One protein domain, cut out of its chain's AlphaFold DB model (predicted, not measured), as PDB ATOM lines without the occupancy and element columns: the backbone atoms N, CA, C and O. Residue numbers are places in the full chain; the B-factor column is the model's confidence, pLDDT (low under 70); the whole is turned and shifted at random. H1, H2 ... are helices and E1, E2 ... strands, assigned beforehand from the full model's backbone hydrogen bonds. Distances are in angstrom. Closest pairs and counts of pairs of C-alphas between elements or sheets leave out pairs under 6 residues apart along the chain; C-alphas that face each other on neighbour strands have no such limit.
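This is residues 193 to 294 and 306 to 365 of the 570 residues of an uncharacterized protein of Salmonella enterica (UniProt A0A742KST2). The domain is a long, thin rod of antiparallel strands: at one end a twisted sheet curls round the single helix H1, with E2, E3, E6, E7 and E10 about it, and from there the chain reaches out into an arm made of two hairpins, the long E4 and E5 and the short E8 and E9, with E9 beside E4. The end of E5 ties the arm to the body by pairing with the end of E7. The printed part has 162 residues, with one named helix and ten named strands in the order E1, E2, E3, H1, E4, E5, E6, E7, E8, E9, E10, and the class is mostly strand. Eight strands form a branched antiparallel sheet, and E8 and E9 form a second sheet of two antiparallel strands. The whole is extended, with a radius of gyration of the C-alphas of 26.5 A and spans of 91 by 31 by 20 A.

In the large sheet, E7 is residues 308 to 321, 39.0 A from first to last C-alpha, and E10 is residues 350 to 364, 43.6 A, ending with C-alpha 364 at (-5.575, -30.910, 18.691). E5, residues 259 to 276, is the longest strand by residues and measures 46.9 A; E4, residues 240 to 253, measures 39.5 A. E5 begins with C-alpha 259 at (-33.657, -67.835, -45.090). The shorter strands of this sheet are E1, residues 193 to 195, which begins with C-alpha 193 at (-19.192, -36.681, 12.697), E2, residues 205 to 209, E3, residues 214 to 218, and E6, residues 281 to 286. H1 is residues 221 to 236, 22.3 A long. E8 is residues 327 to 331 and E9 is residues 337 to 341.

E7 has three neighbours in the branched sheet: E5, beside residues 317 to 321, and E6, beside residues 309 to 314, lie on one side of it, and E10, beside residues 308 to 321, lies on the other side. Between E7 and E10, N 315 and O 356 are 2.9 A apart, within hydrogen-bond range. E6 meets this range with N 283 and O 312 of E7, 2.9 A, and E5 with N 276 and O 318 of E7, 2.8 A. On the other side of E10 from E7 lies E2, with N 206 and O 363 at 2.9 A. E2 and E3 form a hairpin, with N 207 and O 216 at 2.8 A, and E1 is an edge strand beside E3, with N 215 and O 194 at 2.8 A. H1 is on this sheet, which curls round it; its closest C-alphas to E3 are those of Ile 224 and Tyr 216, 5.9 A apart, and to E10 those of Pro 221 and Ile 362, 6.1 A. Every O i to N i+4 pair of H1 is within hydrogen-bond range. E4 and E5 form a hairpin, with N 248 and O 264 at 2.9 A, and E5 bends by 51 degrees at residue 263. E8 and E9 form another hairpin, with N 330 and O 338 at 2.8 A. E4 and E9 have 9 pairs of C-alphas within 8 A, the closest being Asn 250 and Ser 338, 5.0 A. H1 is apart from E8 and E9.

The two C-alphas farthest apart are those of Asn 256 and Pro 293, 91.1 A. Residues 295 to 305 are cut out, and C-alphas 294 and 306 are 20.3 A apart across the cut, in the link from E6 to E7. Of the links that are printed whole, no link is long; E1 to E2 and E9 to E10 are short and the others tight. The mean pLDDT of the printed part is 82.8, and 20 residues are under 70: 196 to 204, 219, 287 to 294, and 306 to 307.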
ATOM      1  N   VAL A 193     -19.198 -37.463  13.935       75.50
ATOM      2  CA  VAL A 193     -19.192 -36.681  12.697       75.50
ATOM      3  C   VAL A 193     -20.318 -35.656  12.787       75.50
ATOM      4  O   VAL A 193     -21.475 -36.030  12.969       75.50
ATOM      5  N   GLU A 194     -19.993 -34.372  12.657       75.12
ATOM      6  CA  GLU A 194     -20.965 -33.275  12.747       75.12
ATOM      7  C   GLU A 194     -20.792 -32.264  11.613       75.12
ATOM      8  O   GLU A 194     -19.680 -31.971  11.169       75.12
ATOM      9  N   THR A 195     -21.905 -31.697  11.152       71.62
ATOM     10  CA  THR A 195     -21.926 -30.575  10.208       71.62
ATOM     11  C   THR A 195     -21.941 -29.260  10.984       71.62
ATOM     12  O   THR A 195     -22.755 -29.075  11.889       71.62
ATOM     13  N   GLY A 196     -21.058 -28.313  10.660       64.69
ATOM     14  CA  GLY A 196     -21.044 -27.047  11.396       64.69
ATOM     15  C   GLY A 196     -19.865 -26.126  11.112       64.69
ATOM     16  O   GLY A 196     -19.119 -26.310  10.155       64.69
ATOM     17  N   TYR A 197     -19.701 -25.114  11.972       57.25
ATOM     18  CA  TYR A 197     -18.609 -24.127  11.922       57.25
ATOM     19  C   TYR A 197     -17.685 -24.182  13.146       57.25
ATOM     20  O   TYR A 197     -16.722 -23.421  13.216       57.25
ATOM     21  N   SER A 198     -17.959 -25.055  14.115       62.50
ATOM     22  CA  SER A 198     -17.231 -25.096  15.381       62.50
ATOM     23  C   SER A 198     -16.942 -26.521  15.822       62.50
ATOM     24  O   SER A 198     -17.839 -27.355  15.808       62.50
ATOM     25  N   THR A 199     -15.716 -26.755  16.289       64.06
ATOM     26  CA  THR A 199     -15.327 -28.000  16.957       64.06
ATOM     27  C   THR A 199     -16.133 -28.212  18.249       64.06
ATOM     28  O   THR A 199     -16.333 -27.227  18.973       64.06
ATOM     29  N   PRO A 200     -16.575 -29.452  18.547       63.75
ATOM     30  CA  PRO A 200     -17.187 -29.806  19.829       63.75
ATOM     31  C   PRO A 200     -16.229 -29.565  20.998       63.75
ATOM     32  O   PRO A 200     -15.026 -29.786  20.873       63.75
ATOM     33  N   ASP A 201     -16.749 -29.142  22.150       62.16
ATOM     34  CA  ASP A 201     -15.919 -28.809  23.319       62.16
ATOM     35  C   ASP A 201     -15.343 -30.053  24.029       62.16
ATOM     36  O   ASP A 201     -14.365 -29.955  24.768       62.16
ATOM     37  N   ASN A 202     -15.933 -31.228  23.791       59.78
ATOM     38  CA  ASN A 202     -15.602 -32.504  24.431       59.78
ATOM     39  C   ASN A 202     -14.649 -33.401  23.621       59.78
ATOM     40  O   ASN A 202     -14.244 -34.438  24.133       59.78
ATOM     41  N   ALA A 203     -14.290 -33.031  22.389       65.06
ATOM     42  CA  ALA A 203     -13.434 -33.854  21.538       65.06
ATOM     43  C   ALA A 203     -11.962 -33.433  21.620       65.06
ATOM     44  O   ALA A 203     -11.646 -32.255  21.422       65.06
ATOM     45  N   LEU A 204     -11.063 -34.391  21.865       67.69
ATOM     46  CA  LEU A 204      -9.626 -34.145  22.014       67.69
ATOM     47  C   LEU A 204      -8.952 -33.762  20.684       67.69
ATOM     48  O   LEU A 204      -8.192 -32.789  20.616       67.69
ATOM     49  N   TYR A 205      -9.260 -34.498  19.619       77.75
ATOM     50  CA  TYR A 205      -8.730 -34.273  18.277       77.75
ATOM     51  C   TYR A 205      -9.849 -34.045  17.268       77.75
ATOM     52  O   TYR A 205     -10.971 -34.530  17.428       77.75
ATOM     53  N   TYR A 206      -9.528 -33.324  16.196       83.44
ATOM     54  CA  TYR A 206     -10.458 -33.100  15.100       83.44
ATOM     55  C   TYR A 206      -9.764 -33.003  13.740       83.44
ATOM     56  O   TYR A 206      -8.606 -32.597  13.616       83.44
ATOM     57  N   TYR A 207     -10.520 -33.331  12.701       87.81
ATOM     58  CA  TYR A 207     -10.228 -33.029  11.308       87.81
ATOM     59  C   TYR A 207     -11.421 -32.295  10.701       87.81
ATOM     60  O   TYR A 207     -12.571 -32.672  10.925       87.81
ATOM     61  N   GLN A 208     -11.146 -31.242   9.936       86.62
ATOM     62  CA  GLN A 208     -12.170 -30.471   9.242       86.62
ATOM     63  C   GLN A 208     -12.014 -30.662   7.736       86.62
ATOM     64  O   GLN A 208     -10.992 -30.273   7.168       86.62
ATOM     65  N   ASP A 209     -13.052 -31.180   7.079       83.94
ATOM     66  CA  ASP A 209     -13.148 -31.088   5.625       83.94
ATOM     67  C   ASP A 209     -13.696 -29.707   5.250       83.94
ATOM     68  O   ASP A 209     -14.882 -29.411   5.411       83.94
ATOM     69  N   SER A 210     -12.821 -28.839   4.741       78.50
ATOM     70  CA  SER A 210     -13.185 -27.478   4.342       78.50
ATOM     71  C   SER A 210     -14.131 -27.412   3.140       78.50
ATOM     72  O   SER A 210     -14.743 -26.368   2.926       78.50
ATOM     73  N   LYS A 211     -14.225 -28.472   2.323       79.44
ATOM     74  CA  LYS A 211     -15.094 -28.493   1.136       79.44
ATOM     75  C   LYS A 211     -16.545 -28.766   1.520       79.44
ATOM     76  O   LYS A 211     -17.437 -28.095   1.015       79.44
ATOM     77  N   GLU A 212     -16.748 -29.717   2.427       78.06
ATOM     78  CA  GLU A 212     -18.075 -30.182   2.852       78.06
ATOM     79  C   GLU A 212     -18.550 -29.540   4.170       78.06
ATOM     80  O   GLU A 212     -19.706 -29.699   4.553       78.06
ATOM     81  N   LEU A 213     -17.674 -28.806   4.874       78.69
ATOM     82  CA  LEU A 213     -17.934 -28.231   6.206       78.69
ATOM     83  C   LEU A 213     -18.329 -29.295   7.251       78.69
ATOM     84  O   LEU A 213     -19.179 -29.067   8.117       78.69
ATOM     85  N   ILE A 214     -17.688 -30.465   7.165       82.00
ATOM     86  CA  ILE A 214     -17.885 -31.596   8.079       82.00
ATOM     87  C   ILE A 214     -16.690 -31.694   9.027       82.00
ATOM     88  O   ILE A 214     -15.532 -31.622   8.600       82.00
ATOM     89  N   TYR A 215     -16.977 -31.895  10.309       84.19
ATOM     90  CA  TYR A 215     -15.995 -32.184  11.344       84.19
ATOM     91  C   TYR A 215     -16.020 -33.664  11.702       84.19
ATOM     92  O   TYR A 215     -17.061 -34.200  12.073       84.19
ATOM     93  N   TYR A 216     -14.850 -34.288  11.647       84.88
ATOM     94  CA  TYR A 216     -14.593 -35.619  12.184       84.88
ATOM     95  C   TYR A 216     -13.812 -35.446  13.478       84.88
ATOM     96  O   TYR A 216     -12.796 -34.748  13.486       84.88
ATOM     97  N   TYR A 217     -14.271 -36.044  14.570       82.75
ATOM     98  CA  TYR A 217     -13.681 -35.804  15.882       82.75
ATOM     99  C   TYR A 217     -13.594 -37.067  16.735       82.75
ATOM    100  O   TYR A 217     -14.331 -38.033  16.522       82.75
ATOM    101  N   GLY A 218     -12.666 -37.041  17.690       71.62
ATOM    102  CA  GLY A 218     -12.549 -38.040  18.743       71.62
ATOM    103  C   GLY A 218     -11.176 -38.133  19.383       71.62
ATOM    104  O   GLY A 218     -10.361 -37.218  19.278       71.62
ATOM    105  N   ASP A 219     -10.936 -39.244  20.074       68.44
ATOM    106  CA  ASP A 219      -9.790 -39.381  20.983       68.44
ATOM    107  C   ASP A 219      -8.592 -40.099  20.345       68.44
ATOM    108  O   ASP A 219      -7.496 -40.115  20.905       68.44
ATOM    109  N   ASN A 220      -8.770 -40.644  19.138       74.81
ATOM    110  CA  ASN A 220      -7.729 -41.322  18.373       74.81
ATOM    111  C   ASN A 220      -7.575 -40.706  16.965       74.81
ATOM    112  O   ASN A 220      -8.446 -40.907  16.113       74.81
ATOM    113  N   PRO A 221      -6.451 -40.025  16.662       79.31
ATOM    114  CA  PRO A 221      -6.199 -39.431  15.347       79.31
ATOM    115  C   PRO A 221      -6.277 -40.431  14.184       79.31
ATOM    116  O   PRO A 221      -6.728 -40.084  13.091       79.31
ATOM    117  N   THR A 222      -5.868 -41.681  14.412       82.88
ATOM    118  CA  THR A 222      -5.902 -42.743  13.399       82.88
ATOM    119  C   THR A 222      -7.334 -43.148  13.051       82.88
ATOM    120  O   THR A 222      -7.640 -43.404  11.889       82.88
ATOM    121  N   GLU A 223      -8.230 -43.163  14.033       82.69
ATOM    122  CA  GLU A 223      -9.641 -43.491  13.825       82.69
ATOM    123  C   GLU A 223     -10.390 -42.368  13.097       82.69
ATOM    124  O   GLU A 223     -11.131 -42.634  12.154       82.69
ATOM    125  N   ILE A 224     -10.107 -41.109  13.448       85.44
ATOM    126  CA  ILE A 224     -10.642 -39.926  12.755       85.44
ATOM    127  C   ILE A 224     -10.278 -39.965  11.266       85.44
ATOM    128  O   ILE A 224     -11.147 -39.831  10.402       85.44
ATOM    129  N   ALA A 225      -8.997 -40.194  10.960       88.69
ATOM    130  CA  ALA A 225      -8.499 -40.306   9.593       88.69
ATOM    131  C   ALA A 225      -9.167 -41.456   8.821       88.69
ATOM    132  O   ALA A 225      -9.566 -41.283   7.669       88.69
ATOM    133  N   ARG A 226      -9.322 -42.621   9.464       87.00
ATOM    134  CA  ARG A 226      -9.989 -43.789   8.874       87.00
ATOM    135  C   ARG A 226     -11.435 -43.478   8.495       87.00
ATOM    136  O   ARG A 226     -11.841 -43.778   7.374       87.00
ATOM    137  N   ASN A 227     -12.190 -42.865   9.404       87.56
ATOM    138  CA  ASN A 227     -13.600 -42.540   9.187       87.56
ATOM    139  C   ASN A 227     -13.770 -41.556   8.026       87.56
ATOM    140  O   ASN A 227     -14.568 -41.805   7.124       87.56
ATOM    141  N   TYR A 228     -12.949 -40.503   7.984       90.25
ATOM    142  CA  TYR A 228     -12.956 -39.561   6.869       90.25
ATOM    143  C   TYR A 228     -12.669 -40.238   5.522       90.25
ATOM    144  O   TYR A 228     -13.383 -40.008   4.546       90.25
ATOM    145  N   LEU A 229     -11.629 -41.075   5.454       90.06
ATOM    146  CA  LEU A 229     -11.230 -41.721   4.203       90.06
ATOM    147  C   LEU A 229     -12.244 -42.755   3.725       90.06
ATOM    148  O   LEU A 229     -12.465 -42.855   2.523       90.06
ATOM    149  N   ASN A 230     -12.894 -43.481   4.632       88.12
ATOM    150  CA  ASN A 230     -13.985 -44.383   4.267       88.12
ATOM    151  C   ASN A 230     -15.153 -43.611   3.636       88.12
ATOM    152  O   ASN A 230     -15.625 -43.983   2.556       88.12
ATOM    153  N   ASP A 231     -15.558 -42.492   4.239       87.50
ATOM    154  CA  ASP A 231     -16.601 -41.627   3.684       87.50
ATOM    155  C   ASP A 231     -16.176 -41.025   2.338       87.50
ATOM    156  O   ASP A 231     -16.941 -41.033   1.372       87.50
ATOM    157  N   TYR A 232     -14.942 -40.529   2.231       87.69
ATOM    158  CA  TYR A 232     -14.391 -39.991   0.988       87.69
ATOM    159  C   TYR A 232     -14.351 -41.039  -0.133       87.69
ATOM    160  O   TYR A 232     -14.806 -40.767  -1.246       87.69
ATOM    161  N   ASN A 233     -13.867 -42.246   0.160       87.25
ATOM    162  CA  ASN A 233     -13.772 -43.337  -0.804       87.25
ATOM    163  C   ASN A 233     -15.162 -43.784  -1.272       87.25
ATOM    164  O   ASN A 233     -15.360 -43.965  -2.471       87.25
ATOM    165  N   SER A 234     -16.140 -43.885  -0.364       84.38
ATOM    166  CA  SER A 234     -17.517 -44.258  -0.726       84.38
ATOM    167  C   SER A 234     -18.182 -43.259  -1.684       84.38
ATOM    168  O   SER A 234     -18.975 -43.653  -2.538       84.38
ATOM    169  N   ARG A 235     -17.825 -41.970  -1.588       85.38
ATOM    170  CA  ARG A 235     -18.306 -40.909  -2.489       85.38
ATOM    171  C   ARG A 235     -17.536 -40.846  -3.807       85.38
ATOM    172  O   ARG A 235     -18.113 -40.505  -4.835       85.38
ATOM    173  N   THR A 236     -16.241 -41.144  -3.776       84.06
ATOM    174  CA  THR A 236     -15.348 -40.999  -4.936       84.06
ATOM    175  C   THR A 236     -15.454 -42.191  -5.879       84.06
ATOM    176  O   THR A 236     -15.557 -42.024  -7.095       84.06
ATOM    177  N   TYR A 237     -15.459 -43.402  -5.330       84.38
ATOM    178  CA  TYR A 237     -15.417 -44.638  -6.101       84.38
ATOM    179  C   TYR A 237     -16.812 -45.249  -6.200       84.38
ATOM    180  O   TYR A 237     -17.139 -46.235  -5.545       84.38
ATOM    181  N   THR A 238     -17.648 -44.624  -7.024       83.19
ATOM    182  CA  THR A 238     -19.029 -45.057  -7.254       83.19
ATOM    183  C   THR A 238     -19.147 -45.967  -8.474       83.19
ATOM    184  O   THR A 238     -18.361 -45.905  -9.422       83.19
ATOM    185  N   GLU A 239     -20.147 -46.844  -8.445       90.00
ATOM    186  CA  GLU A 239     -20.518 -47.672  -9.587       90.00
ATOM    187  C   GLU A 239     -21.349 -46.850 -10.583       90.00
ATOM    188  O   GLU A 239     -22.316 -46.184 -10.214       90.00
ATOM    189  N   THR A 240     -20.984 -46.905 -11.864       90.38
ATOM    190  CA  THR A 240     -21.773 -46.310 -12.949       90.38
ATOM    191  C   THR A 240     -22.543 -47.408 -13.660       90.38
ATOM    192  O   THR A 240     -21.953 -48.288 -14.284       90.38
ATOM    193  N   LEU A 241     -23.872 -47.343 -13.597       91.81
ATOM    194  CA  LEU A 241     -24.760 -48.292 -14.263       91.81
ATOM    195  C   LEU A 241     -25.131 -47.804 -15.664       91.81
ATOM    196  O   LEU A 241     -25.397 -46.625 -15.893       91.81
ATOM    197  N   THR A 242     -25.173 -48.720 -16.623       91.75
ATOM    198  CA  THR A 242     -25.579 -48.456 -18.004       91.75
ATOM    199  C   THR A 242     -26.762 -49.333 -18.375       91.75
ATOM    200  O   THR A 242     -26.740 -50.554 -18.224       91.75
ATOM    201  N   ASN A 243     -27.817 -48.685 -18.871       92.06
ATOM    202  CA  ASN A 243     -29.003 -49.361 -19.376       92.06
ATOM    203  C   ASN A 243     -28.770 -49.756 -20.831       92.06
ATOM    204  O   ASN A 243     -28.527 -48.902 -21.684       92.06
ATOM    205  N   PHE A 244     -28.857 -51.049 -21.107       91.62
ATOM    206  CA  PHE A 244     -28.748 -51.595 -22.446       91.62
ATOM    207  C   PHE A 244     -30.130 -51.952 -22.969       91.62
ATOM    208  O   PHE A 244     -30.839 -52.749 -22.357       91.62
ATOM    209  N   GLU A 245     -30.494 -51.386 -24.116       92.19
ATOM    210  CA  GLU A 245     -31.695 -51.760 -24.856       92.19
ATOM    211  C   GLU A 245     -31.346 -51.845 -26.341       92.19
ATOM    212  O   GLU A 245     -30.913 -50.862 -26.949       92.19
ATOM    213  N   ARG A 246     -31.467 -53.043 -26.919       90.44
ATOM    214  CA  ARG A 246     -31.148 -53.270 -28.330       90.44
ATOM    215  C   ARG A 246     -31.977 -54.408 -28.906       90.44
ATOM    216  O   ARG A 246     -31.956 -55.527 -28.396       90.44
ATOM    217  N   THR A 247     -32.594 -54.136 -30.049       91.00
ATOM    218  CA  THR A 247     -33.163 -55.167 -30.918       91.00
ATOM    219  C   THR A 247     -32.083 -55.679 -31.864       91.00
ATOM    220  O   THR A 247     -31.425 -54.893 -32.552       91.00
ATOM    221  N   VAL A 248     -31.877 -56.994 -31.893       90.00
ATOM    222  CA  VAL A 248     -30.969 -57.661 -32.834       90.00
ATOM    223  C   VAL A 248     -31.768 -58.545 -33.784       90.00
ATOM    224  O   VAL A 248     -32.731 -59.196 -33.384       90.00
ATOM    225  N   THR A 249     -31.355 -58.573 -35.049       90.06
ATOM    226  CA  THR A 249     -31.962 -59.413 -36.085       90.06
ATOM    227  C   THR A 249     -31.026 -60.573 -36.386       90.06
ATOM    228  O   THR A 249     -29.915 -60.355 -36.867       90.06
ATOM    229  N   ASN A 250     -31.465 -61.797 -36.123       89.06
ATOM    230  CA  ASN A 250     -30.714 -63.025 -36.361       89.06
ATOM    231  C   ASN A 250     -31.168 -63.679 -37.665       89.06
ATOM    232  O   ASN A 250     -32.361 -63.713 -37.967       89.06
ATOM    233  N   LYS A 251     -30.219 -64.205 -38.441       90.25
ATOM    234  CA  LYS A 251     -30.500 -64.893 -39.704       90.25
ATOM    235  C   LYS A 251     -30.461 -66.397 -39.481       90.25
ATOM    236  O   LYS A 251     -29.395 -66.950 -39.202       90.25
ATOM    237  N   VAL A 252     -31.600 -67.052 -39.668       85.12
ATOM    238  CA  VAL A 252     -31.752 -68.505 -39.573       85.12
ATOM    239  C   VAL A 252     -31.812 -69.084 -40.984       85.12
ATOM    240  O   VAL A 252     -32.580 -68.615 -41.822       85.12
ATOM    241  N   VAL A 253     -30.973 -70.086 -41.262       86.50
ATOM    242  CA  VAL A 253     -30.979 -70.825 -42.532       86.50
ATOM    243  C   VAL A 253     -31.350 -72.273 -42.237       86.50
ATOM    244  O   VAL A 253     -30.601 -72.981 -41.559       86.50
ATOM    245  N   ASN A 254     -32.515 -72.701 -42.717       81.25
ATOM    246  CA  ASN A 254     -33.011 -74.059 -42.494       81.25
ATOM    247  C   ASN A 254     -32.289 -75.072 -43.397       81.25
ATOM    248  O   ASN A 254     -31.627 -74.704 -44.365       81.25
ATOM    249  N   SER A 255     -32.464 -76.370 -43.128       77.88
ATOM    250  CA  SER A 255     -31.833 -77.467 -43.887       77.88
ATOM    251  C   SER A 255     -32.140 -77.466 -45.395       77.88
ATOM    252  O   SER A 255     -31.404 -78.078 -46.160       77.88
ATOM    253  N   ASN A 256     -33.200 -76.768 -45.819       80.00
ATOM    254  CA  ASN A 256     -33.606 -76.614 -47.221       80.00
ATOM    255  C   ASN A 256     -32.966 -75.396 -47.921       80.00
ATOM    256  O   ASN A 256     -33.207 -75.181 -49.104       80.00
ATOM    257  N   GLY A 257     -32.175 -74.584 -47.207       74.88
ATOM    258  CA  GLY A 257     -31.585 -73.340 -47.722       74.88
ATOM    259  C   GLY A 257     -32.479 -72.099 -47.591       74.88
ATOM    260  O   GLY A 257     -32.037 -71.002 -47.929       74.88
ATOM    261  N   ASP A 258     -33.701 -72.247 -47.069       83.12
ATOM    262  CA  ASP A 258     -34.617 -71.132 -46.815       83.12
ATOM    263  C   ASP A 258     -34.067 -70.195 -45.733       83.12
ATOM    264  O   ASP A 258     -33.614 -70.644 -44.675       83.12
ATOM    265  N   VAL A 259     -34.138 -68.887 -45.992       85.69
ATOM    266  CA  VAL A 259     -33.657 -67.835 -45.090       85.69
ATOM    267  C   VAL A 259     -34.837 -67.191 -44.371       85.69
ATOM    268  O   VAL A 259     -35.746 -66.670 -45.014       85.69
ATOM    269  N   SER A 260     -34.790 -67.159 -43.043       86.94
ATOM    270  CA  SER A 260     -35.700 -66.367 -42.217       86.94
ATOM    271  C   SER A 260     -34.925 -65.450 -41.272       86.94
ATOM    272  O   SER A 260     -33.761 -65.697 -40.941       86.94
ATOM    273  N   PHE A 261     -35.567 -64.359 -40.862       88.75
ATOM    274  CA  PHE A 261     -35.016 -63.410 -39.902       88.75
ATOM    275  C   PHE A 261     -35.863 -63.432 -38.636       88.75
ATOM    276  O   PHE A 261     -37.089 -63.342 -38.711       88.75
ATOM    277  N   THR A 262     -35.216 -63.562 -37.483       88.88
ATOM    278  CA  THR A 262     -35.865 -63.484 -36.175       88.88
ATOM    279  C   THR A 262     -35.351 -62.267 -35.426       88.88
ATOM    280  O   THR A 262     -34.148 -62.026 -35.356       88.88
ATOM    281  N   GLU A 263     -36.265 -61.474 -34.877       90.12
ATOM    282  CA  GLU A 263     -35.911 -60.333 -34.039       90.12
ATOM    283  C   GLU A 263     -35.942 -60.739 -32.570       90.12
ATOM    284  O   GLU A 263     -36.883 -61.387 -32.108       90.12
ATOM    285  N   GLN A 264     -34.910 -60.348 -31.833       89.38
ATOM    286  CA  GLN A 264     -34.826 -60.556 -30.397       89.38
ATOM    287  C   GLN A 264     -34.480 -59.236 -29.718       89.38
ATOM    288  O   GLN A 264     -33.531 -58.555 -30.107       89.38
ATOM    289  N   ASN A 265     -35.266 -58.868 -28.707       90.88
ATOM    290  CA  ASN A 265     -35.033 -57.668 -27.913       90.88
ATOM    291  C   ASN A 265     -34.284 -58.027 -26.626       90.88
ATOM    292  O   ASN A 265     -34.697 -58.932 -25.899       90.88
ATOM    293  N   TYR A 266     -33.202 -57.307 -26.347       89.88
ATOM    294  CA  TYR A 266     -32.418 -57.433 -25.126       89.88
ATOM    295  C   TYR A 266     -32.535 -56.159 -24.301       89.88
ATOM    296  O   TYR A 266     -32.231 -55.073 -24.796       89.88
ATOM    297  N   LYS A 267     -32.928 -56.317 -23.033       92.12
ATOM    298  CA  LYS A 267     -33.014 -55.231 -22.057       92.12
ATOM    299  C   LYS A 267     -32.444 -55.667 -20.713       92.12
ATOM    300  O   LYS A 267     -32.998 -56.560 -20.078       92.12
ATOM    301  N   PHE A 268     -31.347 -55.046 -20.295       92.81
ATOM    302  CA  PHE A 268     -30.725 -55.278 -18.991       92.81
ATOM    303  C   PHE A 268     -29.877 -54.075 -18.568       92.81
ATOM    304  O   PHE A 268     -29.533 -53.219 -19.384       92.81
ATOM    305  N   THR A 269     -29.531 -54.025 -17.288       91.44
ATOM    306  CA  THR A 269     -28.644 -53.011 -16.710       91.44
ATOM    307  C   THR A 269     -27.373 -53.701 -16.242       91.44
ATOM    308  O   THR A 269     -27.440 -54.787 -15.667       91.44
ATOM    309  N   TYR A 270     -26.224 -53.094 -16.512       91.06
ATOM    310  CA  TYR A 270     -24.924 -53.602 -16.077       91.06
ATOM    311  C   TYR A 270     -24.012 -52.437 -15.666       91.06
ATOM    312  O   TYR A 270     -24.218 -51.318 -16.151       91.06
ATOM    313  N   PRO A 271     -23.019 -52.654 -14.791       90.88
ATOM    314  CA  PRO A 271     -22.056 -51.613 -14.469       90.88
ATOM    315  C   PRO A 271     -21.099 -51.384 -15.631       90.88
ATOM    316  O   PRO A 271     -20.408 -52.295 -16.057       90.88
ATOM    317  N   SER A 272     -21.025 -50.169 -16.161       90.19
ATOM    318  CA  SER A 272     -19.985 -49.818 -17.137       90.19
ATOM    319  C   SER A 272     -18.651 -49.503 -16.465       90.19
ATOM    320  O   SER A 272     -17.595 -49.689 -17.075       90.19
ATOM    321  N   SER A 273     -18.681 -49.089 -15.197       90.81
ATOM    322  CA  SER A 273     -17.495 -48.998 -14.350       90.81
ATOM    323  C   SER A 273     -17.827 -49.233 -12.883       90.81
ATOM    324  O   SER A 273     -18.824 -48.705 -12.391       90.81
ATOM    325  N   PHE A 274     -16.962 -49.952 -12.173       91.69
ATOM    326  CA  PHE A 274     -17.060 -50.166 -10.727       91.69
ATOM    327  C   PHE A 274     -15.664 -50.281 -10.106       91.69
ATOM    328  O   PHE A 274     -14.676 -50.472 -10.819       91.69
ATOM    329  N   CYS A 275     -15.564 -50.145  -8.784       90.00
ATOM    330  CA  CYS A 275     -14.299 -50.255  -8.058       90.00
ATOM    331  C   CYS A 275     -14.394 -51.317  -6.961       90.00
ATOM    332  O   CYS A 275     -15.411 -51.425  -6.282       90.00
ATOM    333  N   GLU A 276     -13.314 -52.066  -6.761       88.00
ATOM    334  CA  GLU A 276     -13.130 -52.971  -5.629       88.00
ATOM    335  C   GLU A 276     -12.004 -52.434  -4.754       88.00
ATOM    336  O   GLU A 276     -10.829 -52.487  -5.125       88.00
ATOM    337  N   ILE A 277     -12.377 -51.891  -3.599       84.50
ATOM    338  CA  ILE A 277     -11.447 -51.308  -2.636       84.50
ATOM    339  C   ILE A 277     -11.558 -52.129  -1.347       84.50
ATOM    340  O   ILE A 277     -12.589 -52.046  -0.677       84.50
ATOM    341  N   PRO A 278     -10.564 -52.976  -1.014       76.75
ATOM    342  CA  PRO A 278     -10.467 -53.592   0.307       76.75
ATOM    343  C   PRO A 278     -10.340 -52.544   1.428       76.75
ATOM    344  O   PRO A 278     -10.241 -51.345   1.182       76.75
ATOM    345  N   GLU A 279     -10.320 -53.000   2.683       77.88
ATOM    346  CA  GLU A 279     -10.124 -52.114   3.833       77.88
ATOM    347  C   GLU A 279      -8.836 -51.274   3.689       77.88
ATOM    348  O   GLU A 279      -7.768 -51.792   3.350       77.88
ATOM    349  N   ILE A 280      -8.938 -49.966   3.951       87.69
ATOM    350  CA  ILE A 280      -7.803 -49.039   3.872       87.69
ATOM    351  C   ILE A 280      -6.696 -49.421   4.861       87.69
ATOM    352  O   ILE A 280      -6.945 -49.763   6.021       87.69
ATOM    353  N   THR A 281      -5.443 -49.321   4.420       89.00
ATOM    354  CA  THR A 281      -4.283 -49.729   5.225       89.00
ATOM    355  C   THR A 281      -3.630 -48.517   5.884       89.00
ATOM    356  O   THR A 281      -3.196 -47.596   5.196       89.00
ATOM    357  N   HIS A 282      -3.533 -48.513   7.216       89.44
ATOM    358  CA  HIS A 282      -2.795 -47.483   7.955       89.44
ATOM    359  C   HIS A 282      -1.293 -47.616   7.679       89.44
ATOM    360  O   HIS A 282      -0.729 -48.695   7.859       89.44
ATOM    361  N   LEU A 283      -0.647 -46.529   7.258       89.31
ATOM    362  CA  LEU A 283       0.790 -46.504   6.980       89.31
ATOM    363  C   LEU A 283       1.576 -46.041   8.204       89.31
ATOM    364  O   LEU A 283       2.458 -46.753   8.679       89.31
ATOM    365  N   TYR A 284       1.269 -44.844   8.704       84.75
ATOM    366  CA  TYR A 284       1.932 -44.270   9.868       84.75
ATOM    367  C   TYR A 284       1.098 -43.151  10.496       84.75
ATOM    368  O   TYR A 284       0.281 -42.509   9.834       84.75
ATOM    369  N   SER A 285       1.395 -42.881  11.764       81.50
ATOM    370  CA  SER A 285       0.989 -41.678  12.480       81.50
ATOM    371  C   SER A 285       2.228 -41.008  13.079       81.50
ATOM    372  O   SER A 285       3.119 -41.683  13.601       81.50
ATOM    373  N   ASN A 286       2.325 -39.687  12.945       77.81
ATOM    374  CA  ASN A 286       3.437 -38.890  13.457       77.81
ATOM    375  C   ASN A 286       2.899 -37.685  14.249       77.81
ATOM    376  O   ASN A 286       2.166 -36.886  13.662       77.81
ATOM    377  N   PRO A 287       3.271 -37.524  15.532       67.38
ATOM    378  CA  PRO A 287       4.136 -38.416  16.317       67.38
ATOM    379  C   PRO A 287       3.498 -39.793  16.580       67.38
ATOM    380  O   PRO A 287       2.278 -39.937  16.573       67.38
ATOM    381  N   ALA A 288       4.329 -40.825  16.762       58.75
ATOM    382  CA  ALA A 288       3.849 -42.189  16.985       58.75
ATOM    383  C   ALA A 288       3.119 -42.292  18.339       58.75
ATOM    384  O   ALA A 288       3.527 -41.673  19.324       58.75
ATOM    385  N   ALA A 289       2.076 -43.122  18.431       48.00
ATOM    386  CA  ALA A 289       1.317 -43.300  19.677       48.00
ATOM    387  C   ALA A 289       2.191 -43.762  20.869       48.00
ATOM    388  O   ALA A 289       1.882 -43.467  22.015       48.00
ATOM    389  N   SER A 290       3.309 -44.450  20.600       41.34
ATOM    390  CA  SER A 290       4.265 -44.948  21.600       41.34
ATOM    391  C   SER A 290       5.326 -43.935  22.046       41.34
ATOM    392  O   SER A 290       6.086 -44.231  22.967       41.34
ATOM    393  N   SER A 291       5.412 -42.758  21.417       39.84
ATOM    394  CA  SER A 291       6.382 -41.722  21.813       39.84
ATOM    395  C   SER A 291       5.985 -40.958  23.081       39.84
ATOM    396  O   SER A 291       6.759 -40.113  23.531       39.84
ATOM    397  N   PHE A 292       4.823 -41.256  23.674       43.62
ATOM    398  CA  PHE A 292       4.308 -40.554  24.848       43.62
ATOM    399  C   PHE A 292       3.913 -41.527  25.968       43.62
ATOM    400  O   PHE A 292       3.424 -42.622  25.680       43.62
ATOM    401  N   PRO A 293       4.118 -41.155  27.247       34.47
ATOM    402  CA  PRO A 293       3.667 -41.956  28.377       34.47
ATOM    403  C   PRO A 293       2.147 -42.146  28.331       34.47
ATOM    404  O   PRO A 293       1.402 -41.189  28.118       34.47
ATOM    405  N   ALA A 294       1.681 -43.374  28.559       32.59
ATOM    406  CA  ALA A 294       0.258 -43.650  28.706       32.59
ATOM    407  C   ALA A 294      -0.327 -42.804  29.855       32.59
ATOM    408  O   ALA A 294       0.211 -42.816  30.960       32.59
ATOM    409  N   PRO A 306      -1.903 -25.070  18.926       57.41
ATOM    410  CA  PRO A 306      -2.432 -26.325  18.411       57.41
ATOM    411  C   PRO A 306      -1.286 -27.201  17.896       57.41
ATOM    412  O   PRO A 306      -0.474 -26.762  17.079       57.41
ATOM    413  N   MET A 307      -1.240 -28.446  18.355       66.69
ATOM    414  CA  MET A 307      -0.390 -29.479  17.778       66.69
ATOM    415  C   MET A 307      -1.158 -30.241  16.703       66.69
ATOM    416  O   MET A 307      -2.391 -30.237  16.665       66.69
ATOM    417  N   TYR A 308      -0.419 -30.900  15.816       74.88
ATOM    418  CA  TYR A 308      -0.996 -31.685  14.740       74.88
ATOM    419  C   TYR A 308      -0.379 -33.080  14.669       74.88
ATOM    420  O   TYR A 308       0.801 -33.273  14.964       74.88
ATOM    421  N   TYR A 309      -1.199 -34.037  14.251       80.12
ATOM    422  CA  TYR A 309      -0.813 -35.394  13.902       80.12
ATOM    423  C   TYR A 309      -0.910 -35.559  12.392       80.12
ATOM    424  O   TYR A 309      -1.970 -35.342  11.807       80.12
ATOM    425  N   SER A 310       0.182 -35.982  11.770       86.81
ATOM    426  CA  SER A 310       0.156 -36.488  10.399       86.81
ATOM    427  C   SER A 310      -0.247 -37.953  10.435       86.81
ATOM    428  O   SER A 310       0.477 -38.770  11.005       86.81
ATOM    429  N   VAL A 311      -1.384 -38.296   9.836       88.94
ATOM    430  CA  VAL A 311      -1.851 -39.680   9.713       88.94
ATOM    431  C   VAL A 311      -1.955 -40.038   8.241       88.94
ATOM    432  O   VAL A 311      -2.665 -39.373   7.490       88.94
ATOM    433  N   ALA A 312      -1.269 -41.103   7.835       90.31
ATOM    434  CA  ALA A 312      -1.242 -41.552   6.453       90.31
ATOM    435  C   ALA A 312      -1.887 -42.929   6.278       90.31
ATOM    436  O   ALA A 312      -1.647 -43.860   7.052       90.31
ATOM    437  N   TYR A 313      -2.651 -43.064   5.200       91.81
ATOM    438  CA  TYR A 313      -3.323 -44.290   4.782       91.81
ATOM    439  C   TYR A 313      -3.069 -44.574   3.300       91.81
ATOM    440  O   TYR A 313      -2.855 -43.663   2.498       91.81
ATOM    441  N   LEU A 314      -3.107 -45.858   2.947       91.50
ATOM    442  CA  LEU A 314      -3.098 -46.352   1.575       91.50
ATOM    443  C   LEU A 314      -4.481 -46.909   1.228       91.50
ATOM    444  O   LEU A 314      -4.945 -47.870   1.852       91.50
ATOM    445  N   THR A 315      -5.092 -46.332   0.198       90.69
ATOM    446  CA  THR A 315      -6.251 -46.888  -0.497       90.69
ATOM    447  C   THR A 315      -5.734 -47.700  -1.681       90.69
ATOM    448  O   THR A 315      -5.422 -47.144  -2.735       90.69
ATOM    449  N   ALA A 316      -5.602 -49.011  -1.482       89.62
ATOM    450  CA  ALA A 316      -5.247 -49.955  -2.536       89.62
ATOM    451  C   ALA A 316      -6.515 -50.638  -3.061       89.62
ATOM    452  O   ALA A 316      -7.366 -51.021  -2.262       89.62
ATOM    453  N   GLY A 317      -6.658 -50.811  -4.372       89.44
ATOM    454  CA  GLY A 317      -7.839 -51.429  -4.973       89.44
ATOM    455  C   GLY A 317      -7.732 -51.602  -6.484       89.44
ATOM    456  O   GLY A 317      -6.663 -51.429  -7.069       89.44
ATOM    457  N   LYS A 318      -8.845 -51.951  -7.129       90.75
ATOM    458  CA  LYS A 318      -8.934 -52.071  -8.591       90.75
ATOM    459  C   LYS A 318     -10.166 -51.369  -9.133       90.75
ATOM    460  O   LYS A 318     -11.270 -51.579  -8.641       90.75
ATOM    461  N   GLN A 319      -9.981 -50.584 -10.184       90.62
ATOM    462  CA  GLN A 319     -11.054 -50.018 -10.989       90.62
ATOM    463  C   GLN A 319     -11.287 -50.897 -12.215       90.62
ATOM    464  O   GLN A 319     -10.353 -51.182 -12.962       90.62
ATOM    465  N   TYR A 320     -12.533 -51.284 -12.449       93.06
ATOM    466  CA  TYR A 320     -12.965 -52.065 -13.601       93.06
ATOM    467  C   TYR A 320     -13.749 -51.172 -14.558       93.06
ATOM    468  O   TYR A 320     -14.650 -50.450 -14.133       93.06
ATOM    469  N   GLN A 321     -13.424 -51.226 -15.851       92.75
ATOM    470  CA  GLN A 321     -14.123 -50.456 -16.879       92.75
ATOM    471  C   GLN A 321     -14.418 -51.298 -18.121       92.75
ATOM    472  O   GLN A 321     -13.534 -51.959 -18.679       92.75
ATOM    473  N   TYR A 322     -15.670 -51.246 -18.567       91.88
ATOM    474  CA  TYR A 322     -16.147 -51.948 -19.750       91.88
ATOM    475  C   TYR A 322     -16.169 -51.019 -20.965       91.88
ATOM    476  O   TYR A 322     -16.851 -49.997 -20.964       91.88
ATOM    477  N   HIS A 323     -15.436 -51.387 -22.016       85.62
ATOM    478  CA  HIS A 323     -15.318 -50.588 -23.246       85.62
ATOM    479  C   HIS A 323     -15.933 -51.262 -24.482       85.62
ATOM    480  O   HIS A 323     -15.997 -50.657 -25.552       85.62
ATOM    481  N   ASN A 324     -16.361 -52.520 -24.355       86.12
ATOM    482  CA  ASN A 324     -16.815 -53.338 -25.475       86.12
ATOM    483  C   ASN A 324     -18.341 -53.275 -25.649       86.12
ATOM    484  O   ASN A 324     -19.051 -52.590 -24.918       86.12
ATOM    485  N   THR A 325     -18.865 -53.986 -26.649       84.94
ATOM    486  CA  THR A 325     -20.311 -54.204 -26.784       84.94
ATOM    487  C   THR A 325     -20.709 -55.525 -26.122       84.94
ATOM    488  O   THR A 325     -20.103 -56.541 -26.468       84.94
ATOM    489  N   PRO A 326     -21.772 -55.572 -25.291       90.00
ATOM    490  CA  PRO A 326     -22.179 -56.767 -24.534       90.00
ATOM    491  C   PRO A 326     -22.885 -57.822 -25.402       90.00
ATOM    492  O   PRO A 326     -23.701 -58.602 -24.923       90.00
ATOM    493  N   CYS A 327     -22.610 -57.824 -26.707       88.94
ATOM    494  CA  CYS A 327     -23.216 -58.691 -27.704       88.94
ATOM    495  C   CYS A 327     -22.130 -59.406 -28.496       88.94
ATOM    496  O   CYS A 327     -21.185 -58.777 -28.978       88.94
ATOM    497  N   LYS A 328     -22.313 -60.707 -28.706       89.00
ATOM    498  CA  LYS A 328     -21.417 -61.540 -29.505       89.00
ATOM    499  C   LYS A 328     -22.184 -62.152 -30.667       89.00
ATOM    500  O   LYS A 328     -23.202 -62.811 -30.459       89.00
ATOM    501  N   THR A 329     -21.684 -61.955 -31.885       89.25
ATOM    502  CA  THR A 329     -22.249 -62.556 -33.100       89.25
ATOM    503  C   THR A 329     -21.459 -63.801 -33.482       89.25
ATOM    504  O   THR A 329     -20.241 -63.755 -33.645       89.25
ATOM    505  N   THR A 330     -22.160 -64.919 -33.643       89.81
ATOM    506  CA  THR A 330     -21.605 -66.196 -34.098       89.81
ATOM    507  C   THR A 330     -22.128 -66.497 -35.494       89.81
ATOM    508  O   THR A 330     -23.339 -66.600 -35.698       89.81
ATOM    509  N   ASN A 331     -21.214 -66.652 -36.450       89.69
ATOM    510  CA  ASN A 331     -21.548 -67.061 -37.811       89.69
ATOM    511  C   ASN A 331     -21.627 -68.586 -37.894       89.69
ATOM    512  O   ASN A 331     -20.772 -69.295 -37.361       89.69
ATOM    513  N   GLN A 332     -22.646 -69.086 -38.578       85.75
ATOM    514  CA  GLN A 332     -22.851 -70.505 -38.829       85.75
ATOM    515  C   GLN A 332     -22.313 -70.876 -40.218       85.75
ATOM    516  O   GLN A 332     -22.302 -70.062 -41.143       85.75
ATOM    517  N   SER A 333     -21.890 -72.128 -40.389       82.69
ATOM    518  CA  SER A 333     -21.337 -72.639 -41.653       82.69
ATOM    519  C   SER A 333     -22.333 -72.623 -42.822       82.69
ATOM    520  O   SER A 333     -21.922 -72.572 -43.975       82.69
ATOM    521  N   ASN A 334     -23.637 -72.615 -42.534       82.38
ATOM    522  CA  ASN A 334     -24.734 -72.486 -43.501       82.38
ATOM    523  C   ASN A 334     -25.010 -71.025 -43.936       82.38
ATOM    524  O   ASN A 334     -25.983 -70.769 -44.643       82.38
ATOM    525  N   GLY A 335     -24.200 -70.053 -43.498       80.94
ATOM    526  CA  GLY A 335     -24.379 -68.633 -43.817       80.94
ATOM    527  C   GLY A 335     -25.456 -67.917 -42.988       80.94
ATOM    528  O   GLY A 335     -25.837 -66.792 -43.340       80.94
ATOM    529  N   GLY A 336     -25.965 -68.550 -41.926       86.69
ATOM    530  CA  GLY A 336     -26.739 -67.911 -40.858       86.69
ATOM    531  C   GLY A 336     -25.841 -67.213 -39.833       86.69
ATOM    532  O   GLY A 336     -24.635 -67.459 -39.772       86.69
ATOM    533  N   TYR A 337     -26.421 -66.341 -39.011       87.31
ATOM    534  CA  TYR A 337     -25.714 -65.715 -37.893       87.31
ATOM    535  C   TYR A 337     -26.657 -65.475 -36.716       87.31
ATOM    536  O   TYR A 337     -27.825 -65.120 -36.896       87.31
ATOM    537  N   SER A 338     -26.131 -65.665 -35.507       87.56
ATOM    538  CA  SER A 338     -26.850 -65.435 -34.255       87.56
ATOM    539  C   SER A 338     -26.059 -64.483 -33.370       87.56
ATOM    540  O   SER A 338     -24.884 -64.720 -33.091       87.56
ATOM    541  N   THR A 339     -26.701 -63.402 -32.946       89.69
ATOM    542  CA  THR A 339     -26.186 -62.433 -31.986       89.69
ATOM    543  C   THR A 339     -26.900 -62.633 -30.665       89.69
ATOM    544  O   THR A 339     -28.125 -62.549 -30.604       89.69
ATOM    545  N   ILE A 340     -26.122 -62.874 -29.614       88.12
ATOM    546  CA  ILE A 340     -26.620 -62.992 -28.244       88.12
ATOM    547  C   ILE A 340     -25.979 -61.880 -27.424       88.12
ATOM    548  O   ILE A 340     -24.765 -61.681 -27.509       88.12
ATOM    549  N   CYS A 341     -26.793 -61.161 -26.654       91.12
ATOM    550  CA  CYS A 341     -26.324 -60.161 -25.704       91.12
ATOM    551  C   CYS A 341     -26.540 -60.657 -24.271       91.12
ATOM    552  O   CYS A 341     -27.596 -61.213 -23.964       91.12
ATOM    553  N   ALA A 342     -25.548 -60.462 -23.408       89.31
ATOM    554  CA  ALA A 342     -25.576 -60.870 -22.007       89.31
ATOM    555  C   ALA A 342     -24.883 -59.815 -21.135       89.31
ATOM    556  O   ALA A 342     -24.130 -58.984 -21.642       89.31
ATOM    557  N   VAL A 343     -25.153 -59.842 -19.829       90.44
ATOM    558  CA  VAL A 343     -24.437 -59.001 -18.862       90.44
ATOM    559  C   VAL A 343     -22.948 -59.382 -18.910       90.44
ATOM    560  O   VAL A 343     -22.666 -60.578 -18.826       90.44
ATOM    561  N   PRO A 344     -22.014 -58.422 -19.073       90.06
ATOM    562  CA  PRO A 344     -20.583 -58.721 -19.093       90.06
ATOM    563  C   PRO A 344     -20.126 -59.397 -17.800       90.06
ATOM    564  O   PRO A 344     -20.523 -58.969 -16.711       90.06
ATOM    565  N   GLU A 345     -19.272 -60.411 -17.915       87.94
ATOM    566  CA  GLU A 345     -18.633 -61.051 -16.761       87.94
ATOM    567  C   GLU A 345     -17.393 -60.251 -16.340       87.94
ATOM    568  O   GLU A 345     -16.894 -59.413 -17.091       87.94
ATOM    569  N   LYS A 346     -16.888 -60.467 -15.121       84.94
ATOM    570  CA  LYS A 346     -15.790 -59.661 -14.550       84.94
ATOM    571  C   LYS A 346     -14.524 -59.710 -15.413       84.94
ATOM    572  O   LYS A 346     -13.784 -58.730 -15.493       84.94
ATOM    573  N   GLU A 347     -14.303 -60.831 -16.081       87.50
ATOM    574  CA  GLU A 347     -13.196 -61.100 -16.995       87.50
ATOM    575  C   GLU A 347     -13.253 -60.244 -18.272       87.50
ATOM    576  O   GLU A 347     -12.220 -60.034 -18.908       87.50
ATOM    577  N   ASP A 348     -14.427 -59.713 -18.632       88.88
ATOM    578  CA  ASP A 348     -14.613 -58.856 -19.808       88.88
ATOM    579  C   ASP A 348     -14.208 -57.386 -19.557       88.88
ATOM    580  O   ASP A 348     -14.158 -56.581 -20.496       88.88
ATOM    581  N   TYR A 349     -13.937 -57.009 -18.302       91.50
ATOM    582  CA  TYR A 349     -13.570 -55.646 -17.910       91.50
ATOM    583  C   TYR A 349     -12.059 -55.432 -17.973       91.50
ATOM    584  O   TYR A 349     -11.255 -56.296 -17.626       91.50
ATOM    585  N   THR A 350     -11.653 -54.216 -18.338       92.75
ATOM    586  CA  THR A 350     -10.264 -53.785 -18.161       92.75
ATOM    587  C   THR A 350     -10.069 -53.327 -16.721       92.75
ATOM    588  O   THR A 350     -10.774 -52.424 -16.271       92.75
ATOM    589  N   ALA A 351      -9.129 -53.946 -16.005       91.44
ATOM    590  CA  ALA A 351      -8.787 -53.582 -14.633       91.44
ATOM    591  C   ALA A 351      -7.600 -52.608 -14.595       91.44
ATOM    592  O   ALA A 351      -6.608 -52.800 -15.303       91.44
ATOM    593  N   LYS A 352      -7.686 -51.595 -13.737       91.94
ATOM    594  CA  LYS A 352      -6.612 -50.651 -13.424       91.94
ATOM    595  C   LYS A 352      -6.397 -50.624 -11.915       91.94
ATOM    596  O   LYS A 352      -7.363 -50.487 -11.170       91.94
ATOM    597  N   ASP A 353      -5.149 -50.737 -11.477       91.00
ATOM    598  CA  ASP A 353      -4.824 -50.658 -10.053       91.00
ATOM    599  C   ASP A 353      -5.028 -49.228  -9.523       91.00
ATOM    600  O   ASP A 353      -4.746 -48.233 -10.204       91.00
ATOM    601  N   ILE A 354      -5.558 -49.147  -8.307       89.12
ATOM    602  CA  ILE A 354      -5.707 -47.933  -7.508       89.12
ATOM    603  C   ILE A 354      -4.704 -48.065  -6.365       89.12
ATOM    604  O   ILE A 354      -4.813 -49.003  -5.589       89.12
ATOM    605  N   ASP A 355      -3.758 -47.135  -6.266       89.69
ATOM    606  CA  ASP A 355      -2.780 -47.058  -5.175       89.69
ATOM    607  C   ASP A 355      -2.656 -45.600  -4.726       89.69
ATOM    608  O   ASP A 355      -1.709 -44.885  -5.073       89.69
ATOM    609  N   GLU A 356      -3.660 -45.125  -3.994       89.69
ATOM    610  CA  GLU A 356      -3.739 -43.729  -3.567       89.69
ATOM    611  C   GLU A 356      -3.270 -43.582  -2.119       89.69
ATOM    612  O   GLU A 356      -3.797 -44.211  -1.199       89.69
ATOM    613  N   LYS A 357      -2.236 -42.758  -1.916       91.69
ATOM    614  CA  LYS A 357      -1.718 -42.424  -0.588       91.69
ATOM    615  C   LYS A 357      -2.288 -41.088  -0.151       91.69
ATOM    616  O   LYS A 357      -2.030 -40.076  -0.802       91.69
ATOM    617  N   SER A 358      -2.970 -41.095   0.985       90.56
ATOM    618  CA  SER A 358      -3.570 -39.903   1.574       90.56
ATOM    619  C   SER A 358      -2.947 -39.639   2.935       90.56
ATOM    620  O   SER A 358      -2.907 -40.530   3.783       90.56
ATOM    621  N   GLU A 359      -2.466 -38.416   3.140       91.69
ATOM    622  CA  GLU A 359      -1.974 -37.930   4.428       91.69
ATOM    623  C   GLU A 359      -2.901 -36.823   4.928       91.69
ATOM    624  O   GLU A 359      -3.211 -35.879   4.199       91.69
ATOM    625  N   LEU A 360      -3.362 -36.961   6.168       90.12
ATOM    626  CA  LEU A 360      -4.287 -36.044   6.821       90.12
ATOM    627  C   LEU A 360      -3.610 -35.412   8.027       90.12
ATOM    628  O   LEU A 360      -2.966 -36.094   8.824       90.12
ATOM    629  N   THR A 361      -3.803 -34.106   8.174       88.31
ATOM    630  CA  THR A 361      -3.365 -33.352   9.347       88.31
ATOM    631  C   THR A 361      -4.522 -33.261  10.335       88.31
ATOM    632  O   THR A 361      -5.470 -32.506  10.124       88.31
ATOM    633  N   ILE A 362      -4.447 -34.046  11.406       85.69
ATOM    634  CA  ILE A 362      -5.419 -34.046  12.500       85.69
ATOM    635  C   ILE A 362      -4.952 -33.052  13.557       85.69
ATOM    636  O   ILE A 362      -3.805 -33.106  13.996       85.69
ATOM    637  N   TRP A 363      -5.823 -32.148  13.979       80.62
ATOM    638  CA  TRP A 363      -5.481 -31.066  14.894       80.62
ATOM    639  C   TRP A 363      -5.919 -31.391  16.318       80.62
ATOM    640  O   TRP A 363      -6.991 -31.956  16.543       80.62
ATOM    641  N   THR A 364      -5.114 -30.992  17.301       74.12
ATOM    642  CA  THR A 364      -5.575 -30.910  18.691       74.12
ATOM    643  C   THR A 364      -6.606 -29.802  18.811       74.12
ATOM    644  O   THR A 364      -6.366 -28.672  18.367       74.12
ATOM    645  N   ASN A 365      -7.726 -30.088  19.459       71.88
ATOM    646  CA  ASN A 365      -8.741 -29.084  19.717       71.88
ATOM    647  C   ASN A 365      -8.261 -28.103  20.798       71.88
ATOM    648  O   ASN A 365      -8.083 -28.462  21.955       71.88
TER     649      ASN A 365